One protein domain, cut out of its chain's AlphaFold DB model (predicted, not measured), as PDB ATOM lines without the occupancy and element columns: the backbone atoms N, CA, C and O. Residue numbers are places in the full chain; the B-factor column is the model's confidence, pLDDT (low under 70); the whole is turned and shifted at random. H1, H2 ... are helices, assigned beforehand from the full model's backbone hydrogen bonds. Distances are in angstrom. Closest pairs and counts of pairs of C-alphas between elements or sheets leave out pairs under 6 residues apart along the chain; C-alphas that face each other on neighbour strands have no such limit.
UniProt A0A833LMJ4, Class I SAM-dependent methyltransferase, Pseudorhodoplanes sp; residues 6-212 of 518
ATOM      1  N   ASP A   6     110.842 132.226  95.022       74.06
ATOM      2  CA  ASP A   6     110.759 133.218  96.097       74.06
ATOM      3  C   ASP A   6     111.821 133.009  97.186       74.06
ATOM      4  O   ASP A   6     112.369 133.974  97.714       74.06
ATOM      5  N   ALA A   7     112.152 131.754  97.515       71.81
ATOM      6  CA  ALA A   7     113.183 131.448  98.506       71.81
ATOM      7  C   ALA A   7     114.587 131.799  97.992       71.81
ATOM      8  O   ALA A   7     115.402 132.317  98.752       71.81
ATOM      9  N   LEU A   8     114.860 131.560  96.705       74.31
ATOM     10  CA  LEU A   8     116.116 131.965  96.065       74.31
ATOM     11  C   LEU A   8     116.225 133.493  95.984       74.31
ATOM     12  O   LEU A   8     117.227 134.052  96.419       74.31
ATOM     13  N   ALA A   9     115.156 134.172  95.555       82.25
ATOM     14  CA  ALA A   9     115.109 135.631  95.522       82.25
ATOM     15  C   ALA A   9     115.324 136.250  96.914       82.25
ATOM     16  O   ALA A   9     116.031 137.248  97.052       82.25
ATOM     17  N   PHE A  10     114.765 135.646  97.967       87.31
ATOM     18  CA  PHE A  10     114.991 136.100  99.336       87.31
ATOM     19  C   PHE A  10     116.454 135.938  99.771       87.31
ATOM     20  O   PHE A  10     117.014 136.867 100.351       87.31
ATOM     21  N   ARG A  11     117.106 134.807  99.455       90.75
ATOM     22  CA  ARG A  11     118.539 134.605  99.748       90.75
ATOM     23  C   ARG A  11     119.411 135.663  99.080       90.75
ATOM     24  O   ARG A  11     120.282 136.218  99.744       90.75
ATOM     25  N   ASP A  12     119.136 135.986  97.818       89.25
ATOM     26  CA  ASP A  12     119.873 137.018  97.085       89.25
ATOM     27  C   ASP A  12     119.710 138.401  97.731       89.25
ATOM     28  O   ASP A  12     120.683 139.136  97.892       89.25
ATOM     29  N   VAL A  13     118.497 138.751  98.174       91.88
ATOM     30  CA  VAL A  13     118.238 140.007  98.900       91.88
ATOM     31  C   VAL A  13     119.013 140.058 100.220       91.88
ATOM     32  O   VAL A  13     119.598 141.091 100.541       91.88
ATOM     33  N   VAL A  14     119.062 138.956 100.972       92.56
ATOM     34  CA  VAL A  14     119.818 138.878 102.235       92.56
ATOM     35  C   VAL A  14     121.327 138.982 101.980       92.56
ATOM     36  O   VAL A  14     122.014 139.712 102.696       92.56
ATOM     37  N   ALA A  15     121.847 138.325 100.940       92.88
ATOM     38  CA  ALA A  15     123.254 138.424 100.547       92.88
ATOM     39  C   ALA A  15     123.628 139.866 100.164       92.88
ATOM     40  O   ALA A  15     124.655 140.391 100.596       92.88
ATOM     41  N   ARG A  16     122.753 140.554  99.421       92.12
ATOM     42  CA  ARG A  16     122.918 141.978  99.102       92.12
ATOM     43  C   ARG A  16     122.851 142.860 100.341       92.12
ATOM     44  O   ARG A  16     123.675 143.750 100.464       92.12
ATOM     45  N   ALA A  17     121.959 142.593 101.293       90.75
ATOM     46  CA  ALA A  17     121.880 143.363 102.537       90.75
ATOM     47  C   ALA A  17     123.156 143.275 103.402       90.75
ATOM     48  O   ALA A  17     123.434 144.200 104.163       90.75
ATOM     49  N   LEU A  18     123.931 142.186 103.284       89.69
ATOM     50  CA  LEU A  18     125.251 142.035 103.914       89.69
ATOM     51  C   LEU A  18     126.361 142.768 103.148       89.69
ATOM     52  O   LEU A  18     127.264 143.353 103.752       89.69
ATOM     53  N   SER A  19     126.313 142.708 101.817       89.31
ATOM     54  CA  SER A  19     127.369 143.215 100.936       89.31
ATOM     55  C   SER A  19     127.186 144.682 100.531       89.31
ATOM     56  O   SER A  19     128.159 145.361 100.211       89.31
ATOM     57  N   GLU A  20     125.975 145.211 100.567       89.38
ATOM     58  CA  GLU A  20     125.647 146.605 100.283       89.38
ATOM     59  C   GLU A  20     125.427 147.372 101.600       89.38
ATOM     60  O   GLU A  20     125.110 146.769 102.626       89.38
ATOM     61  N   PRO A  21     125.581 148.707 101.624       80.56
ATOM     62  CA  PRO A  21     125.471 149.504 102.848       80.56
ATOM     63  C   PRO A  21     124.008 149.724 103.279       80.56
ATOM     64  O   PRO A  21     123.598 150.848 103.556       80.56
ATOM     65  N   TRP A  22     123.189 148.672 103.315       85.19
ATOM     66  CA  TRP A  22     121.789 148.753 103.748       85.19
ATOM     67  C   TRP A  22     121.701 148.762 105.274       85.19
ATOM     68  O   TRP A  22     121.032 149.608 105.865       85.19
ATOM     69  N   LEU A  23     122.416 147.836 105.913       84.12
ATOM     70  CA  LEU A  23     122.422 147.606 107.356       84.12
ATOM     71  C   LEU A  23     123.861 147.394 107.842       84.12
ATOM     72  O   LEU A  23     124.782 147.212 107.049       84.12
ATOM     73  N   ARG A  24     124.064 147.407 109.163       86.19
ATOM     74  CA  ARG A  24     125.325 146.939 109.752       86.19
ATOM     75  C   ARG A  24     125.342 145.405 109.687       86.19
ATOM     76  O   ARG A  24     124.484 144.807 110.338       86.19
ATOM     77  N   PRO A  25     126.312 144.763 109.004       85.50
ATOM     78  CA  PRO A  25     126.314 143.307 108.839       85.50
ATOM     79  C   PRO A  25     126.253 142.541 110.163       85.50
ATOM     80  O   PRO A  25     125.438 141.639 110.302       85.50
ATOM     81  N   LEU A  26     127.023 142.968 111.172       85.69
ATOM     82  CA  LEU A  26     127.032 142.326 112.493       85.69
ATOM     83  C   LEU A  26     125.653 142.314 113.170       85.69
ATOM     84  O   LEU A  26     125.272 141.327 113.780       85.69
ATOM     85  N   SER A  27     124.887 143.401 113.049       83.88
ATOM     86  CA  SER A  27     123.549 143.493 113.649       83.88
ATOM     87  C   SER A  27     122.504 142.658 112.905       83.88
ATOM     88  O   SER A  27     121.414 142.448 113.426       83.88
ATOM     89  N   PHE A  28     122.814 142.219 111.684       85.88
ATOM     90  CA  PHE A  28     121.915 141.449 110.832       85.88
ATOM     91  C   PHE A  28     122.291 139.963 110.751       85.88
ATOM     92  O   PHE A  28     121.438 139.157 110.397       85.88
ATOM     93  N   GLU A  29     123.522 139.600 111.121       90.25
ATOM     94  CA  GLU A  29     124.136 138.273 110.963       90.25
ATOM     95  C   GLU A  29     123.313 137.058 111.452       90.25
ATOM     96  O   GLU A  29     123.316 136.046 110.744       90.25
ATOM     97  N   PRO A  30     122.513 137.125 112.536       90.62
ATOM     98  CA  PRO A  30     121.711 135.972 112.957       90.62
ATOM     99  C   PRO A  30     120.699 135.485 111.901       90.62
ATOM    100  O   PRO A  30     120.358 134.301 111.854       90.62
ATOM    101  N   VAL A  31     120.221 136.380 111.027       92.38
ATOM    102  CA  VAL A  31     119.276 136.053 109.943       92.38
ATOM    103  C   VAL A  31     119.928 135.190 108.846       92.38
ATOM    104  O   VAL A  31     119.434 134.084 108.604       92.38
ATOM    105  N   PRO A  32     121.015 135.620 108.170       93.31
ATOM    106  CA  PRO A  32     121.703 134.798 107.181       93.31
ATOM    107  C   PRO A  32     122.285 133.517 107.787       93.31
ATOM    108  O   PRO A  32     122.223 132.478 107.132       93.31
ATOM    109  N   ALA A  33     122.756 133.540 109.040       94.00
ATOM    110  CA  ALA A  33     123.198 132.341 109.748       94.00
ATOM    111  C   ALA A  33     122.090 131.274 109.826       94.00
ATOM    112  O   ALA A  33     122.303 130.116 109.456       94.00
ATOM    113  N   ALA A  34     120.875 131.663 110.229       94.81
ATOM    114  CA  ALA A  34     119.730 130.754 110.282       94.81
ATOM    115  C   ALA A  34     119.350 130.198 108.895       94.81
ATOM    116  O   ALA A  34     119.042 129.013 108.763       94.81
ATOM    117  N   ILE A  35     119.408 131.033 107.853       94.81
ATOM    118  CA  ILE A  35     119.118 130.629 106.468       94.81
ATOM    119  C   ILE A  35     120.158 129.624 105.949       94.81
ATOM    120  O   ILE A  35     119.792 128.661 105.275       94.81
ATOM    121  N   LEU A  36     121.440 129.825 106.265       95.00
ATOM    122  CA  LEU A  36     122.522 128.909 105.896       95.00
ATOM    123  C   LEU A  36     122.398 127.572 106.623       95.00
ATOM    124  O   LEU A  36     122.483 126.530 105.985       95.00
ATOM    125  N   LYS A  37     122.108 127.578 107.928       95.62
ATOM    126  CA  LYS A  37     121.894 126.344 108.705       95.62
ATOM    127  C   LYS A  37     120.697 125.522 108.216       95.62
ATOM    128  O   LYS A  37     120.653 124.324 108.454       95.62
ATOM    129  N   ALA A  38     119.736 126.152 107.541       94.25
ATOM    130  CA  ALA A  38     118.588 125.479 106.942       94.25
ATOM    131  C   ALA A  38     118.829 124.998 105.495       94.25
ATOM    132  O   ALA A  38     117.956 124.332 104.928       94.25
ATOM    133  N   ASP A  39     119.961 125.348 104.872       93.88
ATOM    134  CA  ASP A  39     120.325 124.844 103.547       93.88
ATOM    135  C   ASP A  39     120.832 123.395 103.645       93.88
ATOM    136  O   ASP A  39     121.726 123.142 104.448       93.88
ATOM    137  N   PRO A  40     120.333 122.437 102.840       93.75
ATOM    138  CA  PRO A  40     120.736 121.035 102.959       93.75
ATOM    139  C   PRO A  40     122.238 120.782 102.784       93.75
ATOM    140  O   PRO A  40     122.797 119.964 103.500       93.75
ATOM    141  N   LEU A  41     122.908 121.478 101.855       94.62
ATOM    142  CA  LEU A  41     124.347 121.289 101.637       94.62
ATOM    143  C   LEU A  41     125.144 121.743 102.856       94.62
ATOM    144  O   LEU A  41     126.052 121.050 103.310       94.62
ATOM    145  N   ILE A  42     124.810 122.932 103.354       95.88
ATOM    146  CA  ILE A  42     125.523 123.551 104.467       95.88
ATOM    147  C   ILE A  42     125.192 122.837 105.778       95.88
ATOM    148  O   ILE A  42     126.095 122.587 106.570       95.88
ATOM    149  N   CYS A  43     123.932 122.449 105.981       96.56
ATOM    150  CA  CYS A  43     123.483 121.650 107.119       96.56
ATOM    151  C   CYS A  43     124.245 120.323 107.196       96.56
ATOM    152  O   CYS A  43     124.853 120.043 108.227       96.56
ATOM    153  N   ASP A  44     124.316 119.564 106.096       96.69
ATOM    154  CA  ASP A  44     125.083 118.315 106.043       96.69
ATOM    155  C   ASP A  44     126.565 118.564 106.384       96.69
ATOM    156  O   ASP A  44     127.155 117.848 107.196       96.69
ATOM    157  N   GLY A  45     127.177 119.612 105.820       97.25
ATOM    158  CA  GLY A  45     128.565 119.988 106.112       97.25
ATOM    159  C   GLY A  45     128.806 120.360 107.582       97.25
ATOM    160  O   GLY A  45     129.816 119.955 108.173       97.25
ATOM    161  N   ILE A  46     127.866 121.081 108.199       97.81
ATOM    162  CA  ILE A  46     127.874 121.408 109.630       97.81
ATOM    163  C   ILE A  46     127.776 120.129 110.465       97.81
ATOM    164  O   ILE A  46     128.595 119.931 111.361       97.81
ATOM    165  N   GLU A  47     126.829 119.239 110.170       97.75
ATOM    166  CA  GLU A  47     126.650 117.982 110.905       97.75
ATOM    167  C   GLU A  47     127.899 117.099 110.836       97.75
ATOM    168  O   GLU A  47     128.361 116.589 111.862       97.75
ATOM    169  N   GLN A  48     128.505 116.968 109.650       97.31
ATOM    170  CA  GLN A  48     129.762 116.232 109.497       97.31
ATOM    171  C   GLN A  48     130.893 116.871 110.300       97.31
ATOM    172  O   GLN A  48     131.686 116.155 110.914       97.31
ATOM    173  N   THR A  49     130.953 118.201 110.344       96.94
ATOM    174  CA  THR A  49     131.945 118.914 111.152       96.94
ATOM    175  C   THR A  49     131.741 118.652 112.640       96.94
ATOM    176  O   THR A  49     132.683 118.284 113.337       96.94
ATOM    177  N   LEU A  50     130.510 118.794 113.136       96.44
ATOM    178  CA  LEU A  50     130.184 118.593 114.548       96.44
ATOM    179  C   LEU A  50     130.453 117.154 114.999       96.44
ATOM    180  O   LEU A  50     130.982 116.955 116.090       96.44
ATOM    181  N   LYS A  51     130.159 116.166 114.146       96.62
ATOM    182  CA  LYS A  51     130.407 114.744 114.420       96.62
ATOM    183  C   LYS A  51     131.889 114.416 114.625       96.62
ATOM    184  O   LYS A  51     132.204 113.540 115.426       96.62
ATOM    185  N   HIS A  52     132.786 115.083 113.900       94.12
ATOM    186  CA  HIS A  52     134.226 114.802 113.941       94.12
ATOM    187  C   HIS A  52     135.020 115.837 114.752       94.12
ATOM    188  O   HIS A  52     136.227 115.680 114.917       94.12
ATOM    189  N   TRP A  53     134.371 116.885 115.272       92.94
ATOM    190  CA  TRP A  53     135.040 117.991 115.955       92.94
ATOM    191  C   TRP A  53     135.910 117.503 117.130       92.94
ATOM    192  O   TRP A  53     135.425 116.733 117.962       92.94
ATOM    193  N   PRO A  54     137.170 117.967 117.269       90.75
ATOM    194  CA  PRO A  54     137.849 119.026 116.505       90.75
ATOM    195  C   PRO A  54     138.746 118.522 115.352       90.75
ATOM    196  O   PRO A  54     139.670 119.229 114.945       90.75
ATOM    197  N   GLN A  55     138.543 117.297 114.859       89.94
ATOM    198  CA  GLN A  55     139.371 116.724 113.794       89.94
ATOM    199  C   GLN A  55     139.046 117.339 112.421       89.94
ATOM    200  O   GLN A  55     137.878 117.645 112.156       89.94
ATOM    201  N   PRO A  56     140.043 117.491 111.524       88.94
ATOM    202  CA  PRO A  56     139.813 117.975 110.168       88.94
ATOM    203  C   PRO A  56     138.852 117.082 109.381       88.94
ATOM    204  O   PRO A  56     138.950 115.854 109.415       88.94
ATOM    205  N   VAL A  57     137.957 117.709 108.616       91.75
ATOM    206  CA  VAL A  57     137.026 117.021 107.713       91.75
ATOM    207  C   VAL A  57     137.396 117.363 106.265       91.75
ATOM    208  O   VAL A  57     137.455 118.543 105.920       91.75
ATOM    209  N   PRO A  58     137.643 116.369 105.391       91.94
ATOM    210  CA  PRO A  58     137.945 116.612 103.984       91.94
ATOM    211  C   PRO A  58     136.851 117.404 103.261       91.94
ATOM    212  O   PRO A  58     135.658 117.159 103.456       91.94
ATOM    213  N   ILE A  59     137.251 118.268 102.322       92.62
ATOM    214  CA  ILE A  59     136.320 119.117 101.559       92.62
ATOM    215  C   ILE A  59     135.248 118.326 100.804       92.62
ATOM    216  O   ILE A  59     134.114 118.780 100.683       92.62
ATOM    217  N   GLY A  60     135.576 117.119 100.334       93.12
ATOM    218  CA  GLY A  60     134.618 116.231  99.678       93.12
ATOM    219  C   GLY A  60     133.464 115.826 100.598       93.12
ATOM    220  O   GLY A  60     132.336 115.728 100.136       93.12
ATOM    221  N   ILE A  61     133.709 115.668 101.901       94.06
ATOM    222  CA  ILE A  61     132.661 115.372 102.887       94.06
ATOM    223  C   ILE A  61     131.886 116.651 103.227       94.06
ATOM    224  O   ILE A  61     130.659 116.636 103.193       94.06
ATOM    225  N   LEU A  62     132.585 117.770 103.462       94.19
ATOM    226  CA  LEU A  62     131.962 119.070 103.774       94.19
ATOM    227  C   LEU A  62     131.022 119.584 102.672       94.19
ATOM    228  O   LEU A  62     130.101 120.342 102.951       94.19
ATOM    229  N   SER A  63     131.263 119.185 101.423       93.69
ATOM    230  CA  SER A  63     130.494 119.595 100.242       93.69
ATOM    231  C   SER A  63     129.522 118.522  99.730       93.69
ATOM    232  O   SER A  63     129.034 118.625  98.601       93.69
ATOM    233  N   GLY A  64     129.265 117.456 100.501       91.94
ATOM    234  CA  GLY A  64     128.371 116.368 100.082       91.94
ATOM    235  C   GLY A  64     128.801 115.694  98.770       91.94
ATOM    236  O   GLY A  64     127.966 115.340  97.940       91.94
ATOM    237  N   GLY A  65     130.109 115.599  98.531       92.00
ATOM    238  CA  GLY A  65     130.722 115.046  97.321       92.00
ATOM    239  C   GLY A  65     130.762 115.994  96.120       92.00
ATOM    240  O   GLY A  65     131.291 115.612  95.079       92.00
ATOM    241  N   ARG A  66     130.229 117.220  96.232       91.38
ATOM    242  CA  ARG A  66     130.114 118.169  95.107       91.38
ATOM    243  C   ARG A  66     131.315 119.103  94.930       91.38
ATOM    244  O   ARG A  66     131.392 119.810  93.929       91.38
ATOM    245  N   GLY A  67     132.252 119.099  95.876       90.94
ATOM    246  CA  GLY A  67     133.462 119.915  95.844       90.94
ATOM    247  C   GLY A  67     133.226 121.392  96.174       90.94
ATOM    248  O   GLY A  67     132.115 121.831  96.474       90.94
ATOM    249  N   VAL A  68     134.308 122.170  96.106       92.44
ATOM    250  CA  VAL A  68     134.310 123.613  96.394       92.44
ATOM    251  C   VAL A  68     133.359 124.417  95.503       92.44
ATOM    252  O   VAL A  68     132.667 125.268  96.060       92.44
ATOM    253  N   PRO A  69     133.226 124.155  94.182       93.12
ATOM    254  CA  PRO A  69     132.318 124.925  93.329       93.12
ATOM    255  C   PRO A  69     130.874 124.984  93.835       93.12
ATOM    256  O   PRO A  69     130.222 126.013  93.694       93.12
ATOM    257  N   ALA A  70     130.379 123.915  94.470       92.69
ATOM    258  CA  ALA A  70     129.024 123.894  95.012       92.69
ATOM    259  C   ALA A  70     128.852 124.839  96.212       92.69
ATOM    260  O   ALA A  70     127.820 125.492  96.323       92.69
ATOM    261  N   LEU A  71     129.865 124.950  97.077       94.56
ATOM    262  CA  LEU A  71     129.865 125.899  98.197       94.56
ATOM    263  C   LEU A  71     130.098 127.333  97.704       94.56
ATOM    264  O   LEU A  71     129.404 128.253  98.122       94.56
ATOM    265  N   ALA A  72     131.032 127.506  96.766       93.44
ATOM    266  CA  ALA A  72     131.360 128.791  96.155       93.44
ATOM    267  C   ALA A  72     130.181 129.409  95.388       93.44
ATOM    268  O   ALA A  72     130.096 130.627  95.263       93.44
ATOM    269  N   SER A  73     129.272 128.577  94.871       90.88
ATOM    270  CA  SER A  73     128.079 129.030  94.152       90.88
ATOM    271  C   SER A  73     126.969 129.591  95.043       90.88
ATOM    272  O   SER A  73     125.993 130.110  94.508       90.88
ATOM    273  N   ASP A  74     127.089 129.501  96.374       92.25
ATOM    274  CA  ASP A  74     126.113 130.068  97.307       92.25
ATOM    275  C   ASP A  74     126.474 131.531  97.644       92.25
ATOM    276  O   ASP A  74     127.383 131.777  98.448       92.25
ATOM    277  N   PRO A  75     125.772 132.527  97.066       91.88
ATOM    278  CA  PRO A  75     126.113 133.934  97.258       91.88
ATOM    279  C   PRO A  75     125.942 134.386  98.709       91.88
ATOM    280  O   PRO A  75     126.625 135.310  99.145       91.88
ATOM    281  N   LEU A  76     125.061 133.738  99.480       94.81
ATOM    282  CA  LEU A  76     124.840 134.079 100.880       94.81
ATOM    283  C   LEU A  76     126.005 133.618 101.759       94.81
ATOM    284  O   LEU A  76     126.423 134.356 102.652       94.81
ATOM    285  N   LEU A  77     126.546 132.426 101.484       95.81
ATOM    286  CA  LEU A  77     127.715 131.900 102.190       95.81
ATOM    287  C   LEU A  77     128.953 132.763 101.923       95.81
ATOM    288  O   LEU A  77     129.675 133.107 102.853       95.81
ATOM    289  N   VAL A  78     129.187 133.151 100.669       95.44
ATOM    290  CA  VAL A  78     130.301 134.051 100.334       95.44
ATOM    291  C   VAL A  78     130.099 135.418 100.997       95.44
ATOM    292  O   VAL A  78     130.999 135.911 101.674       95.44
ATOM    293  N   ALA A  79     128.896 135.996 100.900       95.25
ATOM    294  CA  ALA A  79     128.609 137.310 101.469       95.25
ATOM    295  C   ALA A  79     128.800 137.364 102.994       95.25
ATOM    296  O   ALA A  79     129.355 138.346 103.491       95.25
ATOM    297  N   ILE A  80     128.375 136.344 103.751       95.69
ATOM    298  CA  ILE A  80     128.553 136.348 105.213       95.69
ATOM    299  C   ILE A  80     130.038 136.256 105.598       95.69
ATOM    300  O   ILE A  80     130.483 137.046 106.426       95.69
ATOM    301  N   LEU A  81     130.814 135.392 104.926       97.00
ATOM    302  CA  LEU A  81     132.253 135.208 105.165       97.00
ATOM    303  C   LEU A  81     133.074 136.477 104.876       97.00
ATOM    304  O   LEU A  81     134.155 136.671 105.422       97.00
ATOM    305  N   GLU A  82     132.591 137.359 104.004       96.06
ATOM    306  CA  GLU A  82     133.324 138.569 103.626       96.06
ATOM    307  C   GLU A  82     132.939 139.820 104.420       96.06
ATOM    308  O   GLU A  82     133.637 140.838 104.308       96.06
ATOM    309  N   ASN A  83     131.832 139.782 105.172       94.56
ATOM    310  CA  ASN A  83     131.204 140.995 105.703       94.56
ATOM    311  C   ASN A  83     130.851 140.956 107.196       94.56
ATOM    312  O   ASN A  83     130.655 142.033 107.768       94.56
ATOM    313  N   ALA A  84     130.782 139.788 107.845       92.75
ATOM    314  CA  ALA A  84     130.434 139.693 109.265       92.75
ATOM    315  C   ALA A  84     131.136 138.519 109.970       92.75
ATOM    316  O   ALA A  84     131.240 137.433 109.399       92.75
ATOM    317  N   PRO A  85     131.578 138.682 111.234       95.25
ATOM    318  CA  PRO A  85     131.997 137.533 112.025       95.25
ATOM    319  C   PRO A  85     130.810 136.573 112.183       95.25
ATOM    320  O   PRO A  85     129.683 137.013 112.382       95.25
ATOM    321  N   LEU A  86     131.072 135.271 112.084       96.56
ATOM    322  CA  LEU A  86     130.061 134.234 112.285       96.56
ATOM    323  C   LEU A  86     129.801 134.121 113.786       96.56
ATOM    324  O   LEU A  86     130.725 133.767 114.517       96.56
ATOM    325  N   THR A  87     128.579 134.417 114.235       96.12
ATOM    326  CA  THR A  87     128.245 134.473 115.675       96.12
ATOM    327  C   THR A  87     127.475 133.250 116.182       96.12
ATOM    328  O   THR A  87     126.783 133.290 117.197       96.12
ATOM    329  N   ASP A  88     127.629 132.124 115.482       96.00
ATOM    330  CA  ASP A  88     127.033 130.830 115.816       96.00
ATOM    331  C   ASP A  88     128.118 129.748 115.894       96.00
ATOM    332  O   ASP A  88     128.928 129.585 114.978       96.00
ATOM    333  N   VAL A  89     128.115 128.968 116.981       96.44
ATOM    334  CA  VAL A  89     129.118 127.920 117.246       96.44
ATOM    335  C   VAL A  89     129.209 126.895 116.113       96.44
ATOM    336  O   VAL A  89     130.307 126.458 115.765       96.44
ATOM    337  N   ALA A  90     128.081 126.477 115.534       97.00
ATOM    338  CA  ALA A  90     128.073 125.445 114.503       97.00
ATOM    339  C   ALA A  90     128.646 125.976 113.180       97.00
ATOM    340  O   ALA A  90     129.445 125.290 112.537       97.00
ATOM    341  N   LEU A  91     128.305 127.216 112.814       97.25
ATOM    342  CA  LEU A  91     128.867 127.882 111.637       97.25
ATOM    343  C   LEU A  91     130.354 128.214 111.799       97.25
ATOM    344  O   LEU A  91     131.117 128.000 110.861       97.25
ATOM    345  N   GLU A  92     130.794 128.671 112.975       97.38
ATOM    346  CA  GLU A  92     132.222 128.871 113.262       97.38
ATOM    347  C   GLU A  92     133.013 127.570 113.084       97.38
ATOM    348  O   GLU A  92     134.069 127.560 112.442       97.38
ATOM    349  N   ARG A  93     132.505 126.453 113.617       97.12
ATOM    350  CA  ARG A  93     133.154 125.146 113.461       97.12
ATOM    351  C   ARG A  93     133.222 124.731 111.996       97.12
ATOM    352  O   ARG A  93     134.283 124.302 111.547       97.12
ATOM    353  N   PHE A  94     132.138 124.911 111.243       97.62
ATOM    354  CA  PHE A  94     132.113 124.640 109.806       97.62
ATOM    355  C   PHE A  94     133.132 125.494 109.039       97.62
ATOM    356  O   PHE A  94     133.935 124.954 108.281       97.62
ATOM    357  N   ALA A  95     133.195 126.803 109.297       97.50
ATOM    358  CA  ALA A  95     134.194 127.690 108.698       97.50
ATOM    359  C   ALA A  95     135.634 127.315 109.098       97.50
ATOM    360  O   ALA A  95     136.549 127.384 108.275       97.50
ATOM    361  N   THR A  96     135.836 126.843 110.330       97.38
ATOM    362  CA  THR A  96     137.125 126.304 110.782       97.38
ATOM    363  C   THR A  96     137.512 125.050 109.988       97.38
ATOM    364  O   THR A  96     138.649 124.944 109.534       97.38
ATOM    365  N   ALA A  97     136.572 124.134 109.735       96.75
ATOM    366  CA  ALA A  97     136.818 122.950 108.908       96.75
ATOM    367  C   ALA A  97     137.102 123.304 107.435       96.75
ATOM    368  O   ALA A  97     137.989 122.713 106.818       96.75
ATOM    369  N   LEU A  98     136.417 124.311 106.881       97.00
ATOM    370  CA  LEU A  98     136.706 124.840 105.542       97.00
ATOM    371  C   LEU A  98     138.125 125.422 105.448       97.00
ATOM    372  O   LEU A  98     138.818 125.202 104.453       97.00
ATOM    373  N   ARG A  99     138.593 126.111 106.495       97.25
ATOM    374  CA  ARG A  99     139.981 126.587 106.586       97.25
ATOM    375  C   ARG A  99     140.987 125.432 106.592       97.25
ATOM    376  O   ARG A  99     142.007 125.522 105.914       97.25
ATOM    377  N   PHE A 100     140.701 124.336 107.294       94.88
ATOM    378  CA  PHE A 100     141.560 123.143 107.277       94.88
ATOM    379  C   PHE A 100     141.635 122.505 105.885       94.88
ATOM    380  O   PHE A 100     142.718 122.170 105.406       94.88
ATOM    381  N   ALA A 101     140.502 122.411 105.188       94.44
ATOM    382  CA  ALA A 101     140.467 121.955 103.802       94.44
ATOM    383  C   ALA A 101     141.307 122.840 102.859       94.44
ATOM    384  O   ALA A 101     142.031 122.310 102.014       94.44
ATOM    385  N   LEU A 102     141.250 124.166 103.025       96.50
ATOM    386  CA  LEU A 102     142.075 125.119 102.275       96.50
ATOM    387  C   LEU A 102     143.577 124.907 102.533       96.50
ATOM    388  O   LEU A 102     144.364 124.902 101.586       96.50
ATOM    389  N   LEU A 103     143.986 124.697 103.789       96.62
ATOM    390  CA  LEU A 103     145.388 124.416 104.122       96.62
ATOM    391  C   LEU A 103     145.903 123.165 103.405       96.62
ATOM    392  O   LEU A 103     146.984 123.198 102.817       96.62
ATOM    393  N   GLU A 104     145.129 122.080 103.408       94.31
ATOM    394  CA  GLU A 104     145.551 120.833 102.767       94.31
ATOM    395  C   GLU A 104     145.621 120.958 101.235       94.31
ATOM    396  O   GLU A 104     146.566 120.456 100.621       94.31
ATOM    397  N   GLU A 105     144.687 121.681 100.608       94.69
ATOM    398  CA  GLU A 105     144.737 121.978  99.169       94.69
ATOM    399  C   GLU A 105     145.980 122.803  98.802       94.69
ATOM    400  O   GLU A 105     146.710 122.483  97.855       94.69
ATOM    401  N   ALA A 106     146.280 123.842  99.585       96.88
ATOM    402  CA  ALA A 106     147.454 124.677  99.365       96.88
ATOM    403  C   ALA A 106     148.759 123.886  99.510       96.88
ATOM    404  O   ALA A 106     149.691 124.074  98.726       96.88
ATOM    405  N   ARG A 107     148.826 122.968 100.480       95.62
ATOM    406  CA  ARG A 107     150.022 122.158 100.751       95.62
ATOM    407  C   ARG A 107     150.367 121.221  99.593       95.62
ATOM    408  O   ARG A 107     151.551 121.049  99.290       95.62
ATOM    409  N   ARG A 108     149.339 120.676  98.930       94.19
ATOM    410  CA  ARG A 108     149.441 119.808  97.739       94.19
ATOM    411  C   ARG A 108     149.706 120.579  96.446       94.19
ATOM    412  O   ARG A 108     150.224 120.002  95.492       94.19
ATOM    413  N   SER A 109     149.368 121.865  96.409       95.56
ATOM    414  CA  SER A 109     149.503 122.696  95.215       95.56
ATOM    415  C   SER A 109     150.961 123.108  94.958       95.56
ATOM    416  O   SER A 109     151.601 123.659  95.861       95.56
ATOM    417  N   PRO A 110     151.509 122.900  93.745       95.12
ATOM    418  CA  PRO A 110     152.823 123.426  93.368       95.12
ATOM    419  C   PRO A 110     152.809 124.956  93.197       95.12
ATOM    420  O   PRO A 110     151.758 125.568  93.022       95.12
ATOM    421  N   ALA A 111     153.992 125.582  93.192       89.81
ATOM    422  CA  ALA A 111     154.159 127.045  93.163       89.81
ATOM    423  C   ALA A 111     153.521 127.753  91.951       89.81
ATOM    424  O   ALA A 111     153.197 128.936  92.017       89.81
ATOM    425  N   ASN A 112     153.363 127.038  90.838       89.31
ATOM    426  CA  ASN A 112     152.793 127.525  89.581       89.31
ATOM    427  C   ASN A 112     151.348 127.050  89.350       89.31
ATOM    428  O   ASN A 112     150.827 127.226  88.249       89.31
ATOM    429  N   ALA A 113     150.710 126.430  90.349       92.69
ATOM    430  CA  ALA A 113     149.331 125.981  90.233       92.69
ATOM    431  C   ALA A 113     148.392 127.170  89.998       92.69
ATOM    432  O   ALA A 113     148.398 128.147  90.750       92.69
ATOM    433  N   ALA A 114     147.554 127.059  88.969       91.19
ATOM    434  CA  ALA A 114     146.396 127.923  88.823       91.19
ATOM    435  C   ALA A 114     145.281 127.448  89.765       91.19
ATOM    436  O   ALA A 114     145.141 126.256  90.028       91.19
ATOM    437  N   THR A 115     144.459 128.381  90.235       91.81
ATOM    438  CA  THR A 115     143.235 128.079  90.984       91.81
ATOM    439  C   THR A 115     142.061 128.607  90.168       91.81
ATOM    440  O   THR A 115     142.104 129.785  89.791       91.81
ATOM    441  N   PRO A 116     141.044 127.790  89.841       93.12
ATOM    442  CA  PRO A 116     139.912 128.288  89.076       93.12
ATOM    443  C   PRO A 116     139.148 129.364  89.866       93.12
ATOM    444  O   PRO A 116     139.233 129.456  91.093       93.12
ATOM    445  N   ALA A 117     138.477 130.261  89.138       91.50
ATOM    446  CA  ALA A 117     137.967 131.507  89.710       91.50
ATOM    447  C   ALA A 117     136.930 131.318  90.841       91.50
ATOM    448  O   ALA A 117     137.061 132.023  91.846       91.50
ATOM    449  N   PRO A 118     135.946 130.395  90.744       92.38
ATOM    450  CA  PRO A 118     134.991 130.155  91.829       92.38
ATOM    451  C   PRO A 118     135.668 129.693  93.125       92.38
ATOM    452  O   PRO A 118     135.380 130.208  94.203       92.38
ATOM    453  N   GLU A 119     136.615 128.763  93.024       94.56
ATOM    454  CA  GLU A 119     137.360 128.227  94.158       94.56
ATOM    455  C   GLU A 119     138.254 129.295  94.781       94.56
ATOM    456  O   GLU A 119     138.277 129.440  96.001       94.56
ATOM    457  N   LEU A 120     138.943 130.088  93.957       96.06
ATOM    458  CA  LEU A 120     139.781 131.175  94.453       96.06
ATOM    459  C   LEU A 120     138.956 132.236  95.191       96.06
ATOM    460  O   LEU A 120     139.371 132.688  96.256       96.06
ATOM    461  N   SER A 121     137.794 132.613  94.652       95.81
ATOM    462  CA  SER A 121     136.868 133.540  95.311       95.81
ATOM    463  C   SER A 121     136.443 133.013  96.684       95.81
ATOM    464  O   SER A 121     136.572 133.719  97.682       95.81
ATOM    465  N   PHE A 122     136.056 131.739  96.763       97.56
ATOM    466  CA  PHE A 122     135.653 131.108  98.016       97.56
ATOM    467  C   PHE A 122     136.794 130.999  99.041       97.56
ATOM    468  O   PHE A 122     136.607 131.292 100.222       97.56
ATOM    469  N   TYR A 123     138.001 130.631  98.608       98.06
ATOM    470  CA  TYR A 123     139.169 130.586  99.490       98.06
ATOM    471  C   TYR A 123     139.564 131.972 100.006       98.06
ATOM    472  O   TYR A 123     139.909 132.110 101.182       98.06
ATOM    473  N   CYS A 124     139.461 133.008  99.171       98.38
ATOM    474  CA  CYS A 124     139.623 134.386  99.619       98.38
ATOM    475  C   CYS A 124     138.544 134.774 100.638       98.38
ATOM    476  O   CYS A 124     138.889 135.385 101.644       98.38
ATOM    477  N   ALA A 125     137.281 134.380 100.449       98.25
ATOM    478  CA  ALA A 125     136.214 134.642 101.417       98.25
ATOM    479  C   ALA A 125     136.504 134.003 102.789       98.25
ATOM    480  O   ALA A 125     136.382 134.670 103.815       98.25
ATOM    481  N   ILE A 126     136.996 132.756 102.830       98.50
ATOM    482  CA  ILE A 126     137.445 132.109 104.080       98.50
ATOM    483  C   ILE A 126     138.584 132.907 104.735       98.50
ATOM    484  O   ILE A 126     138.570 133.138 105.945       98.50
ATOM    485  N   ALA A 127     139.569 133.349 103.950       98.62
ATOM    486  CA  ALA A 127     140.694 134.126 104.463       98.62
ATOM    487  C   ALA A 127     140.268 135.502 105.003       98.62
ATOM    488  O   ALA A 127     140.739 135.928 106.059       98.62
ATOM    489  N   ARG A 128     139.329 136.171 104.323       98.31
ATOM    490  CA  ARG A 128     138.705 137.417 104.787       98.31
ATOM    491  C   ARG A 128     137.953 137.195 106.094       98.31
ATOM    492  O   ARG A 128     138.121 137.993 107.011       98.31
ATOM    493  N   GLN A 129     137.227 136.085 106.228       98.19
ATOM    494  CA  GLN A 129     136.526 135.760 107.467       98.19
ATOM    495  C   GLN A 129     137.472 135.603 108.656       98.19
ATOM    496  O   GLN A 129     137.193 136.099 109.748       98.19
ATOM    497  N   CYS A 130     138.612 134.948 108.436       98.44
ATOM    498  CA  CYS A 130     139.641 134.789 109.461       98.44
ATOM    499  C   CYS A 130     140.282 136.128 109.847       98.44
ATOM    500  O   CYS A 130     140.694 136.306 110.984       98.44
ATOM    501  N   PHE A 131     140.343 137.102 108.941       98.06
ATOM    502  CA  PHE A 131     140.772 138.453 109.302       98.06
ATOM    503  C   PHE A 131     139.680 139.225 110.059       98.06
ATOM    504  O   PHE A 131     139.971 139.915 111.033       98.06
ATOM    505  N   ILE A 132     138.414 139.091 109.645       97.06
ATOM    506  CA  ILE A 132     137.252 139.751 110.267       97.06
ATOM    507  C   ILE A 132     137.070 139.316 111.719       97.06
ATOM    508  O   ILE A 132     136.764 140.147 112.571       97.06
ATOM    509  N   ASN A 133     137.271 138.030 112.004       97.12
ATOM    510  CA  ASN A 133     137.198 137.493 113.357       97.12
ATOM    511  C   ASN A 133     138.536 137.539 114.110       97.12
ATOM    512  O   ASN A 133     138.614 137.004 115.217       97.12
ATOM    513  N   GLU A 134     139.568 138.141 113.508       97.62
ATOM    514  CA  GLU A 134     140.905 138.319 114.080       97.62
ATOM    515  C   GLU A 134     141.587 136.996 114.466       97.62
ATOM    516  O   GLU A 134     142.244 136.868 115.497       97.62
ATOM    517  N   TYR A 135     141.434 135.992 113.604       97.44
ATOM    518  CA  TYR A 135     142.050 134.673 113.699       97.44
ATOM    519  C   TYR A 135     141.618 133.891 114.944       97.44
ATOM    520  O   TYR A 135     142.386 133.101 115.493       97.44
ATOM    521  N   THR A 136     140.381 134.083 115.397       96.88
ATOM    522  CA  THR A 136     139.804 133.397 116.572       96.88
ATOM    523  C   THR A 136     139.529 131.920 116.390       96.88
ATOM    524  O   THR A 136     139.377 131.208 117.383       96.88
ATOM    525  N   PHE A 137     139.450 131.441 115.152       96.50
ATOM    526  CA  PHE A 137     139.202 130.031 114.890       96.50
ATOM    527  C   PHE A 137     140.264 129.146 115.546       96.50
ATOM    528  O   PHE A 137     141.458 129.460 115.565       96.50
ATOM    529  N   ALA A 138     139.814 128.018 116.092       93.00
ATOM    530  CA  ALA A 138     140.679 127.080 116.790       93.00
ATOM    531  C   ALA A 138     141.694 126.437 115.835       93.00
ATOM    532  O   ALA A 138     141.373 126.132 114.686       93.00
ATOM    533  N   PHE A 139     142.899 126.182 116.337       89.62
ATOM    534  CA  PHE A 139     143.916 125.368 115.677       89.62
ATOM    535  C   PHE A 139     144.032 124.020 116.391       89.62
ATOM    536  O   PHE A 139     143.960 123.955 117.618       89.62
ATOM    537  N   ASN A 140     144.246 122.950 115.629       86.88
ATOM    538  CA  ASN A 140     144.842 121.726 116.156       86.88
ATOM    539  C   ASN A 140     146.335 121.682 115.769       86.88
ATOM    540  O   ASN A 140     146.805 122.487 114.960       86.88
ATOM    541  N   ALA A 141     147.096 120.759 116.364       87.62
ATOM    542  CA  ALA A 141     148.540 120.685 116.138       87.62
ATOM    543  C   ALA A 141     148.930 120.416 114.663       87.62
ATOM    544  O   ALA A 141     149.807 121.128 114.165       87.62
ATOM    545  N   PRO A 142     148.296 119.470 113.933       87.88
ATOM    546  CA  PRO A 142     148.544 119.293 112.499       87.88
ATOM    547  C   PRO A 142     148.332 120.564 111.668       87.88
ATOM    548  O   PRO A 142     149.186 120.915 110.854       87.88
ATOM    549  N   ASP A 143     147.238 121.287 111.906       87.88
ATOM    550  CA  ASP A 143     146.898 122.483 111.134       87.88
ATOM    551  C   ASP A 143     147.837 123.648 111.443       87.88
ATOM    552  O   ASP A 143     148.215 124.397 110.543       87.88
ATOM    553  N   GLN A 144     148.281 123.778 112.696       92.38
ATOM    554  CA  GLN A 144     149.302 124.758 113.063       92.38
ATOM    555  C   GLN A 144     150.632 124.479 112.346       92.38
ATOM    556  O   GLN A 144     151.278 125.411 111.860       92.38
ATOM    557  N   ALA A 145     151.034 123.209 112.248       93.81
ATOM    558  CA  ALA A 145     152.243 122.816 111.528       93.81
ATOM    559  C   ALA A 145     152.121 123.107 110.022       93.81
ATOM    560  O   ALA A 145     153.022 123.719 109.448       93.81
ATOM    561  N   ALA A 146     150.989 122.754 109.405       94.00
ATOM    562  CA  ALA A 146     150.719 123.027 107.993       94.00
ATOM    563  C   ALA A 146     150.684 124.535 107.683       94.00
ATOM    564  O   ALA A 146     151.265 124.984 106.694       94.00
ATOM    565  N   ALA A 147     150.052 125.333 108.548       96.19
ATOM    566  CA  ALA A 147     150.012 126.784 108.411       96.19
ATOM    567  C   ALA A 147     151.422 127.397 108.478       96.19
ATOM    568  O   ALA A 147     151.777 128.225 107.637       96.19
ATOM    569  N   ASN A 148     152.249 126.962 109.435       96.75
ATOM    570  CA  ASN A 148     153.637 127.414 109.558       96.75
ATOM    571  C   ASN A 148     154.480 127.011 108.335       96.75
ATOM    572  O   ASN A 148     155.217 127.845 107.810       96.75
ATOM    573  N   GLU A 149     154.335 125.778 107.841       97.00
ATOM    574  CA  GLU A 149     155.016 125.303 106.628       97.00
ATOM    575  C   GLU A 149     154.684 126.189 105.415       97.00
ATOM    576  O   GLU A 149     155.580 126.646 104.701       97.00
ATOM    577  N   LEU A 150     153.396 126.482 105.198       97.44
ATOM    578  CA  LEU A 150     152.942 127.340 104.101       97.44
ATOM    579  C   LEU A 150     153.431 128.785 104.250       97.44
ATOM    580  O   LEU A 150     153.804 129.406 103.253       97.44
ATOM    581  N   ARG A 151     153.480 129.317 105.478       97.50
ATOM    582  CA  ARG A 151     154.019 130.657 105.749       97.50
ATOM    583  C   ARG A 151     155.506 130.749 105.405       97.50
ATOM    584  O   ARG A 151     155.920 131.727 104.780       97.50
ATOM    585  N   GLU A 152     156.299 129.739 105.761       97.00
ATOM    586  CA  GLU A 152     157.724 129.686 105.404       97.00
ATOM    587  C   GLU A 152     157.924 129.537 103.895       97.00
ATOM    588  O   GLU A 152     158.755 130.229 103.303       97.00
ATOM    589  N   ARG A 153     157.103 128.703 103.245       96.19
ATOM    590  CA  ARG A 153     157.113 128.532 101.788       96.19
ATOM    591  C   ARG A 153     156.816 129.848 101.064       96.19
ATOM    592  O   ARG A 153     157.557 130.224 100.156       96.19
ATOM    593  N   LEU A 154     155.784 130.576 101.498       96.50
ATOM    594  CA  LEU A 154     155.454 131.903 100.972       96.50
ATOM    595  C   LEU A 154     156.592 132.904 101.214       96.50
ATOM    596  O   LEU A 154     156.979 133.628 100.299       96.50
ATOM    597  N   SER A 155     157.158 132.920 102.422       96.31
ATOM    598  CA  SER A 155     158.260 133.820 102.780       96.31
ATOM    599  C   SER A 155     159.508 133.565 101.931       96.31
ATOM    600  O   SER A 155     160.147 134.521 101.496       96.31
ATOM    601  N   SER A 156     159.840 132.302 101.636       95.88
ATOM    602  CA  SER A 156     160.937 131.983 100.713       95.88
ATOM    603  C   SER A 156     160.632 132.449  99.300       95.88
ATOM    604  O   SER A 156     161.435 133.166  98.718       95.88
ATOM    605  N   ALA A 157     159.437 132.153  98.781       95.44
ATOM    606  CA  ALA A 157     159.056 132.583  97.440       95.44
ATOM    607  C   ALA A 157     159.090 134.115  97.275       95.44
ATOM    608  O   ALA A 157     159.466 134.618  96.217       95.44
ATOM    609  N   LEU A 158     158.749 134.870  98.325       95.38
ATOM    610  CA  LEU A 158     158.881 136.329  98.345       95.38
ATOM    611  C   LEU A 158     160.340 136.795  98.326       95.38
ATOM    612  O   LEU A 158     160.654 137.733  97.597       95.38
ATOM    613  N   ARG A 159     161.226 136.160  99.106       94.88
ATOM    614  CA  ARG A 159     162.666 136.476  99.110       94.88
ATOM    615  C   ARG A 159     163.321 136.176  97.766       94.88
ATOM    616  O   ARG A 159     164.094 136.990  97.278       94.88
ATOM    617  N   ASP A 160     162.968 135.042  97.174       94.25
ATOM    618  CA  ASP A 160     163.604 134.521  95.963       94.25
ATOM    619  C   ASP A 160     162.975 135.091  94.677       94.25
ATOM    620  O   ASP A 160     163.409 134.773  93.573       94.25
ATOM    621  N   GLY A 161     161.922 135.913  94.797       91.62
ATOM    622  CA  GLY A 161     161.173 136.432  93.649       91.62
ATOM    623  C   GLY A 161     160.437 135.344  92.855       91.62
ATOM    624  O   GLY A 161     160.122 135.542  91.682       91.62
ATOM    625  N   ALA A 162     160.166 134.194  93.473       93.31
ATOM    626  CA  ALA A 162     159.581 133.033  92.821       93.31
ATOM    627  C   ALA A 162     158.071 133.191  92.545       93.31
ATOM    628  O   ALA A 162     157.386 134.094  93.051       93.31
ATOM    629  N   ALA A 163     157.549 132.265  91.734       93.94
ATOM    630  CA  ALA A 163     156.115 132.102  91.521       93.94
ATOM    631  C   ALA A 163     155.410 131.731  92.837       93.94
ATOM    632  O   ALA A 163     155.942 130.977  93.651       93.94
ATOM    633  N   ILE A 164     154.209 132.274  93.033       95.88
ATOM    634  CA  ILE A 164     153.380 132.039  94.216       95.88
ATOM    635  C   ILE A 164     151.998 131.629  93.722       95.88
ATOM    636  O   ILE A 164     151.344 132.396  93.012       95.88
ATOM    637  N   ALA A 165     151.546 130.440  94.116       96.19
ATOM    638  CA  ALA A 165     150.215 129.972  93.764       96.19
ATOM    639  C   ALA A 165     149.146 130.831  94.474       96.19
ATOM    640  O   ALA A 165     149.281 131.087  95.676       96.19
ATOM    641  N   PRO A 166     148.054 131.234  93.794       96.88
ATOM    642  CA  PRO A 166     146.952 131.984  94.404       96.88
ATOM    643  C   PRO A 166     146.412 131.353  95.697       96.88
ATOM    644  O   PRO A 166     146.171 132.048  96.684       96.88
ATOM    645  N   VAL A 167     146.287 130.022  95.718       97.00
ATOM    646  CA  VAL A 167     145.804 129.270  96.884       97.00
ATOM    647  C   VAL A 167     146.765 129.316  98.078       97.00
ATOM    648  O   VAL A 167     146.306 129.287  99.217       97.00
ATOM    649  N   TRP A 168     148.082 129.468  97.864       97.25
ATOM    650  CA  TRP A 168     149.037 129.652  98.967       97.25
ATOM    651  C   TRP A 168     148.784 130.968  99.699       97.25
ATOM    652  O   TRP A 168     148.809 130.996 100.927       97.25
ATOM    653  N   LEU A 169     148.496 132.043  98.955       97.19
ATOM    654  CA  LEU A 169     148.177 133.341  99.547       97.19
ATOM    655  C   LEU A 169     146.905 133.270 100.384       97.19
ATOM    656  O   LEU A 169     146.936 133.672 101.543       97.19
ATOM    657  N   ALA A 170     145.821 132.716  99.835       98.25
ATOM    658  CA  ALA A 170     144.567 132.562 100.569       98.25
ATOM    659  C   ALA A 170     144.746 131.689 101.826       98.25
ATOM    660  O   ALA A 170     144.278 132.050 102.905       98.25
ATOM    661  N   ALA A 171     145.480 130.578 101.723       98.25
ATOM    662  CA  ALA A 171     145.724 129.684 102.850       98.25
ATOM    663  C   ALA A 171     146.539 130.350 103.968       98.25
ATOM    664  O   ALA A 171     146.120 130.313 105.126       98.25
ATOM    665  N   VAL A 172     147.648 131.023 103.645       98.38
ATOM    666  CA  VAL A 172     148.443 131.750 104.651       98.38
ATOM    667  C   VAL A 172     147.628 132.889 105.266       98.38
ATOM    668  O   VAL A 172     147.579 133.005 106.490       98.38
ATOM    669  N   ALA A 173     146.916 133.663 104.443       98.44
ATOM    670  CA  ALA A 173     146.056 134.766 104.874       98.44
ATOM    671  C   ALA A 173     144.882 134.328 105.767       98.44
ATOM    672  O   ALA A 173     144.357 135.137 106.531       98.44
ATOM    673  N   SER A 174     144.463 133.060 105.682       98.44
ATOM    674  CA  SER A 174     143.437 132.479 106.560       98.44
ATOM    675  C   SER A 174     143.958 132.112 107.954       98.44
ATOM    676  O   SER A 174     143.172 131.867 108.863       98.44
ATOM    677  N   CYS A 175     145.278 132.066 108.143       97.62
ATOM    678  CA  CYS A 175     145.899 131.652 109.404       97.62
ATOM    679  C   CYS A 175     146.714 132.761 110.069       97.62
ATOM    680  O   CYS A 175     146.850 132.753 111.291       97.62
ATOM    681  N   PHE A 176     147.246 133.699 109.283       96.06
ATOM    682  CA  PHE A 176     148.069 134.802 109.762       96.06
ATOM    683  C   PHE A 176     147.732 136.092 109.011       96.06
ATOM    684  O   PHE A 176     147.445 136.032 107.812       96.06
ATOM    685  N   PRO A 177     147.839 137.260 109.667       95.31
ATOM    686  CA  PRO A 177     147.763 138.537 108.972       95.31
ATOM    687  C   PRO A 177     148.952 138.679 108.023       95.31
ATOM    688  O   PRO A 177     150.111 138.624 108.445       95.31
ATOM    689  N   LEU A 178     148.671 138.881 106.732       97.38
ATOM    690  CA  LEU A 178     149.720 139.012 105.718       97.38
ATOM    691  C   LEU A 178     150.691 140.167 106.012       97.38
ATOM    692  O   LEU A 178     151.884 140.009 105.770       97.38
ATOM    693  N   CYS A 179     150.230 141.288 106.582       95.25
ATOM    694  CA  CYS A 179     151.088 142.422 106.951       95.25
ATOM    695  C   CYS A 179     152.249 142.064 107.900       95.25
ATOM    696  O   CYS A 179     153.241 142.790 107.923       95.25
ATOM    697  N   GLY A 180     152.161 140.949 108.635       92.44
ATOM    698  CA  GLY A 180     153.237 140.454 109.499       92.44
ATOM    699  C   GLY A 180     154.359 139.703 108.766       92.44
ATOM    700  O   GLY A 180     155.338 139.311 109.397       92.44
ATOM    701  N   ILE A 181     154.237 139.471 107.455       94.12
ATOM    702  CA  ILE A 181     155.220 138.729 106.654       94.12
ATOM    703  C   ILE A 181     156.223 139.700 106.013       94.12
ATOM    704  O   ILE A 181     155.865 140.725 105.434       94.12
ATOM    705  N   HIS A 182     157.511 139.358 106.074       91.81
ATOM    706  CA  HIS A 182     158.571 140.162 105.468       91.81
ATOM    707  C   HIS A 182     158.430 140.247 103.933       91.81
ATOM    708  O   HIS A 182     158.126 139.253 103.276       91.81
ATOM    709  N   ASN A 183     158.694 141.421 103.345       90.81
ATOM    710  CA  ASN A 183     158.571 141.715 101.902       90.81
ATOM    711  C   ASN A 183     157.170 141.537 101.284       90.81
ATOM    712  O   ASN A 183     157.025 141.562 100.056       90.81
ATOM    713  N   VAL A 184     156.123 141.413 102.103       92.75
ATOM    714  CA  VAL A 184     154.753 141.166 101.635       92.75
ATOM    715  C   VAL A 184     154.187 142.294 100.763       92.75
ATOM    716  O   VAL A 184     153.322 142.056  99.929       92.75
ATOM    717  N   GLN A 185     154.710 143.518 100.881       91.44
ATOM    718  CA  GLN A 185     154.274 144.673 100.088       91.44
ATOM    719  C   GLN A 185     154.456 144.479  98.585       91.44
ATOM    720  O   GLN A 185     153.661 144.990  97.802       91.44
ATOM    721  N   THR A 186     155.446 143.673  98.195       93.12
ATOM    722  CA  THR A 186     155.698 143.344  96.788       93.12
ATOM    723  C   THR A 186     154.529 142.580  96.165       93.12
ATOM    724  O   THR A 186     154.367 142.592  94.950       93.12
ATOM    725  N   LEU A 187     153.676 141.932  96.971       95.25
ATOM    726  CA  LEU A 187     152.476 141.256  96.479       95.25
ATOM    727  C   LEU A 187     151.437 142.226  95.927       95.25
ATOM    728  O   LEU A 187     150.739 141.850  94.992       95.25
ATOM    729  N   VAL A 188     151.327 143.442  96.473       94.38
ATOM    730  CA  VAL A 188     150.320 144.432  96.048       94.38
ATOM    731  C   VAL A 188     150.618 144.954  94.637       94.38
ATOM    732  O   VAL A 188     149.706 145.331  93.908       94.38
ATOM    733  N   GLU A 189     151.887 144.922  94.229       91.06
ATOM    734  CA  GLU A 189     152.359 145.367  92.912       91.06
ATOM    735  C   GLU A 189     152.211 144.283  91.827       91.06
ATOM    736  O   GLU A 189     152.277 144.578  90.633       91.06
ATOM    737  N   ARG A 190     152.006 143.018  92.219       92.88
ATOM    738  CA  ARG A 190     151.850 141.894  91.283       92.88
ATOM    739  C   ARG A 190     150.432 141.857  90.685       92.88
ATOM    740  O   ARG A 190     149.462 142.211  91.358       92.88
ATOM    741  N   PRO A 191     150.272 141.366  89.442       92.81
ATOM    742  CA  PRO A 191     148.955 141.204  88.840       92.81
ATOM    743  C   PRO A 191     148.207 140.033  89.494       92.81
ATOM    744  O   PRO A 191     148.554 138.871  89.296       92.81
ATOM    745  N   TRP A 192     147.149 140.345  90.241       95.44
ATOM    746  CA  TRP A 192     146.259 139.356  90.856       95.44
ATOM    747  C   TRP A 192     144.820 139.499  90.356       95.44
ATOM    748  O   TRP A 192     144.398 140.617  90.037       95.44
ATOM    749  N   PRO A 193     144.033 138.406  90.321       95.38
ATOM    750  CA  PRO A 193     142.592 138.484  90.108       95.38
ATOM    751  C   PRO A 193     141.909 139.243  91.256       95.38
ATOM    752  O   PRO A 193     142.466 139.389  92.345       95.38
ATOM    753  N   GLU A 194     140.696 139.732  91.000       95.19
ATOM    754  CA  GLU A 194     139.966 140.619  91.917       95.19
ATOM    755  C   GLU A 194     139.856 140.084  93.360       95.19
ATOM    756  O   GLU A 194     140.254 140.837  94.255       95.19
ATOM    757  N   PRO A 195     139.510 138.801  93.612       95.94
ATOM    758  CA  PRO A 195     139.351 138.316  94.985       95.94
ATOM    759  C   PRO A 195     140.642 138.395  95.805       95.94
ATOM    760  O   PRO A 195     140.623 138.674  97.002       95.94
ATOM    761  N   LEU A 196     141.794 138.178  95.161       97.06
ATOM    762  CA  LEU A 196     143.093 138.319  95.815       97.06
ATOM    763  C   LEU A 196     143.471 139.784  96.019       97.06
ATOM    764  O   LEU A 196     144.026 140.110  97.062       97.06
ATOM    765  N   ARG A 197     143.145 140.687  95.088       97.19
ATOM    766  CA  ARG A 197     143.378 142.125  95.310       97.19
ATOM    767  C   ARG A 197     142.589 142.635  96.514       97.19
ATOM    768  O   ARG A 197     143.157 143.353  97.330       97.19
ATOM    769  N   ALA A 198     141.329 142.224  96.659       96.06
ATOM    770  CA  ALA A 198     140.504 142.567  97.816       96.06
ATOM    771  C   ALA A 198     141.073 141.996  99.129       96.06
ATOM    772  O   ALA A 198     141.063 142.673 100.158       96.06
ATOM    773  N   LEU A 199     141.605 140.768  99.102       97.81
ATOM    774  CA  LEU A 199     142.280 140.151 100.248       97.81
ATOM    775  C   LEU A 199     143.574 140.893 100.631       97.81
ATOM    776  O   LEU A 199     143.786 141.198 101.804       97.81
ATOM    777  N   LEU A 200     144.426 141.215  99.652       98.12
ATOM    778  CA  LEU A 200     145.679 141.946  99.870       98.12
ATOM    779  C   LEU A 200     145.420 143.380 100.351       98.12
ATOM    780  O   LEU A 200     146.134 143.864 101.226       98.12
ATOM    781  N   ALA A 201     144.381 144.042  99.835       97.31
ATOM    782  CA  ALA A 201     143.958 145.344 100.337       97.31
ATOM    783  C   ALA A 201     143.617 145.267 101.834       97.31
ATOM    784  O   ALA A 201     144.192 146.014 102.624       97.31
ATOM    785  N   GLN A 202     142.790 144.293 102.228       97.38
ATOM    786  CA  GLN A 202     142.357 144.115 103.614       97.38
ATOM    787  C   GLN A 202     143.498 143.749 104.571       97.38
ATOM    788  O   GLN A 202     143.535 144.237 105.696       97.38
ATOM    789  N   GLN A 203     144.420 142.877 104.153       97.94
ATOM    790  CA  GLN A 203     145.437 142.327 105.057       97.94
ATOM    791  C   GLN A 203     146.818 142.986 104.951       97.94
ATOM    792  O   GLN A 203     147.688 142.676 105.764       97.94
ATOM    793  N   ILE A 204     147.055 143.865 103.968       97.75
ATOM    794  CA  ILE A 204     148.343 144.558 103.776       97.75
ATOM    795  C   ILE A 204     148.142 146.065 103.665       97.75
ATOM    796  O   ILE A 204     148.736 146.809 104.444       97.75
ATOM    797  N   THR A 205     147.341 146.524 102.701       97.69
ATOM    798  CA  THR A 205     147.196 147.961 102.424       97.69
ATOM    799  C   THR A 205     146.531 148.687 103.591       97.69
ATOM    800  O   THR A 205     147.088 149.664 104.086       97.69
ATOM    801  N   GLU A 206     145.396 148.176 104.075       97.62
ATOM    802  CA  GLU A 206     144.643 148.764 105.189       97.62
ATOM    803  C   GLU A 206     145.477 148.827 106.492       97.62
ATOM    804  O   GLU A 206     145.627 149.931 107.020       97.62
ATOM    805  N   PRO A 207     146.111 147.737 106.992       97.25
ATOM    806  CA  PRO A 207     146.950 147.807 108.195       97.25
ATOM    807  C   PRO A 207     148.142 148.759 108.068       97.25
ATOM    808  O   PRO A 207     148.530 149.405 109.037       97.25
ATOM    809  N   ARG A 208     148.732 148.885 106.873       96.25
ATOM    810  CA  ARG A 208     149.840 149.826 106.650       96.25
ATOM    811  C   ARG A 208     149.386 151.280 106.675       96.25
ATOM    812  O   ARG A 208     150.135 152.132 107.153       96.25
ATOM    813  N   GLU A 209     148.196 151.573 106.153       97.56
ATOM    814  CA  GLU A 209     147.603 152.904 106.296       97.56
ATOM    815  C   GLU A 209     147.318 153.211 107.771       97.56
ATOM    816  O   GLU A 209     147.662 154.298 108.238       97.56
ATOM    817  N   GLU A 210     146.767 152.247 108.520       98.12
ATOM    818  CA  GLU A 210     146.557 152.359 109.970       98.12
ATOM    819  C   GLU A 210     147.881 152.658 110.698       98.12
ATOM    820  O   GLU A 210     147.976 153.616 111.462       98.12
ATOM    821  N   ASP A 211     148.959 151.929 110.399       96.69
ATOM    822  CA  ASP A 211     150.277 152.180 110.995       96.69
ATOM    823  C   ASP A 211     150.840 153.576 110.689       96.69
ATOM    824  O   ASP A 211     151.494 154.185 111.543       96.69
ATOM    825  N   ALA A 212     150.605 154.096 109.480       97.69
ATOM    826  CA  ALA A 212     151.003 155.451 109.111       97.69
ATOM    827  C   ALA A 212     150.176 156.500 109.871       97.69
ATOM    828  O   ALA A 212     150.737 157.441 110.436       97.69
TER     829      ALA A 212
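AT A GLANCE: This is residues 6 to 212 of the 518 residues of the protein "Class I SAM-dependent methyltransferase" of Pseudorhodoplanes sp (UniProt A0A833LMJ4). Four helices, H1, H7, H9 and H11, stand side by side in a row and run the same way; the long H8 crosses one side of H9 and H11, and H13 packs on the other side of these two. H9 lies in the core, H10 crosses H11 beyond the end of the row, and H4 packs across the first part of H8. The printed part has 207 residues with thirteen named helices, H1 to H13 in order along the chain, and no named strand: the class is all helix, with mostly crossed packing. The whole is compact, with a radius of gyration of the C-alphas of 16.5 A, and spans 51 by 37 by 28 A.

HOW THE PARTS SIT: H8, residues 89 to 108, is the longest helix, and it shares the place of hub with H9, residues 117 to 132; each touches five helices. With residues 95 to 102 alone, H8 touches residues 123 to 127 of H9 at a steep tilt of 55 degrees, opposite ways; the closest C-alphas, of Arg 99 and Ile 126, are 6.6 A apart. H4, residues 40 to 52, touches H8 with residues 45 to 50 alone, about perpendicular at 84 degrees, closest at the C-alphas of Ile 46 and Phe 94, 5.3 A. H5, residues 59 to 62, touches H4, with the C-alphas of Gly 45 and Leu 62 closest at 4.2 A. H11, residues 166 to 173, touches H9 at a shallow tilt of 11 degrees, the same way, with the C-alphas of Cys 124 and Ala 170 closest at 5.4 A. H10, residues 141 to 159, touches H11 with residues 147 to 154 alone at a steep tilt of 61 degrees, opposite ways; the closest C-alphas, of Arg 151 and Val 172, are 5.8 A apart. H13, residues 194 to 212, touches H9 with residues 195 to 203 alone at a shallow tilt of 26 degrees, closest at the C-alphas of Ser 121 and Pro 195, 5.4 A. H12, residues 184 to 187, only just touches H13, with 3 pairs of C-alphas within 8 A, the closest those of Gln 185 and Ile 204 at 7.0 A. H7, residues 75 to 83, touches H9 the same way at a steep tilt of 37 degrees, only just past shallow, with the C-alphas of Leu 81 and Gln 129 closest at 4.9 A. H6, residues 68 to 72, touches residues 118 to 122 of H9, closest at the C-alphas of Ala 72 and Phe 122, 5.2 A. H1, residues 6 to 19, touches H7 at a shallow tilt of 17 degrees, closest at the C-alphas of Ala 15 and Leu 76, 4.6 A. H3, residues 30 to 37, touches H7, with the C-alphas of Leu 36 and Leu 77 closest at 7.0 A. H2, residues 25 to 28, touches H1 only at the corner, with the C-alphas of Leu 18 and Pro 25 closest at 5.2 A. Every O i to N i+4 pair is within hydrogen-bond range in H1, H3, H4, H6, H7, H8, H9, H10 and H11; in H13 it is 13 of 15, and H2, H5 and H12 are too short for such a pair.

IN THESE COORDINATES: H8 is 29.3 A long from first to last C-alpha, from (129.118, 127.920, 117.246) to (149.441, 119.808, 97.739). H10 measures 27.2 A, H13 25.2 A, H9 22.2 A, H1 20.0 A and H4 18.5 A. H1 begins at C-alpha 6, (110.759, 133.218, 96.097), and H13 ends at C-alpha 212, (151.003, 155.451, 109.111). H13 has a kink of 29 degrees near residue 201.

THE WHOLE: The C-alphas of Asp 6 and Asp 160 are the two farthest apart, 52.9 A. The printed part has no cut and no long link. Its mean pLDDT is 94.0, and no printed residue is under 70.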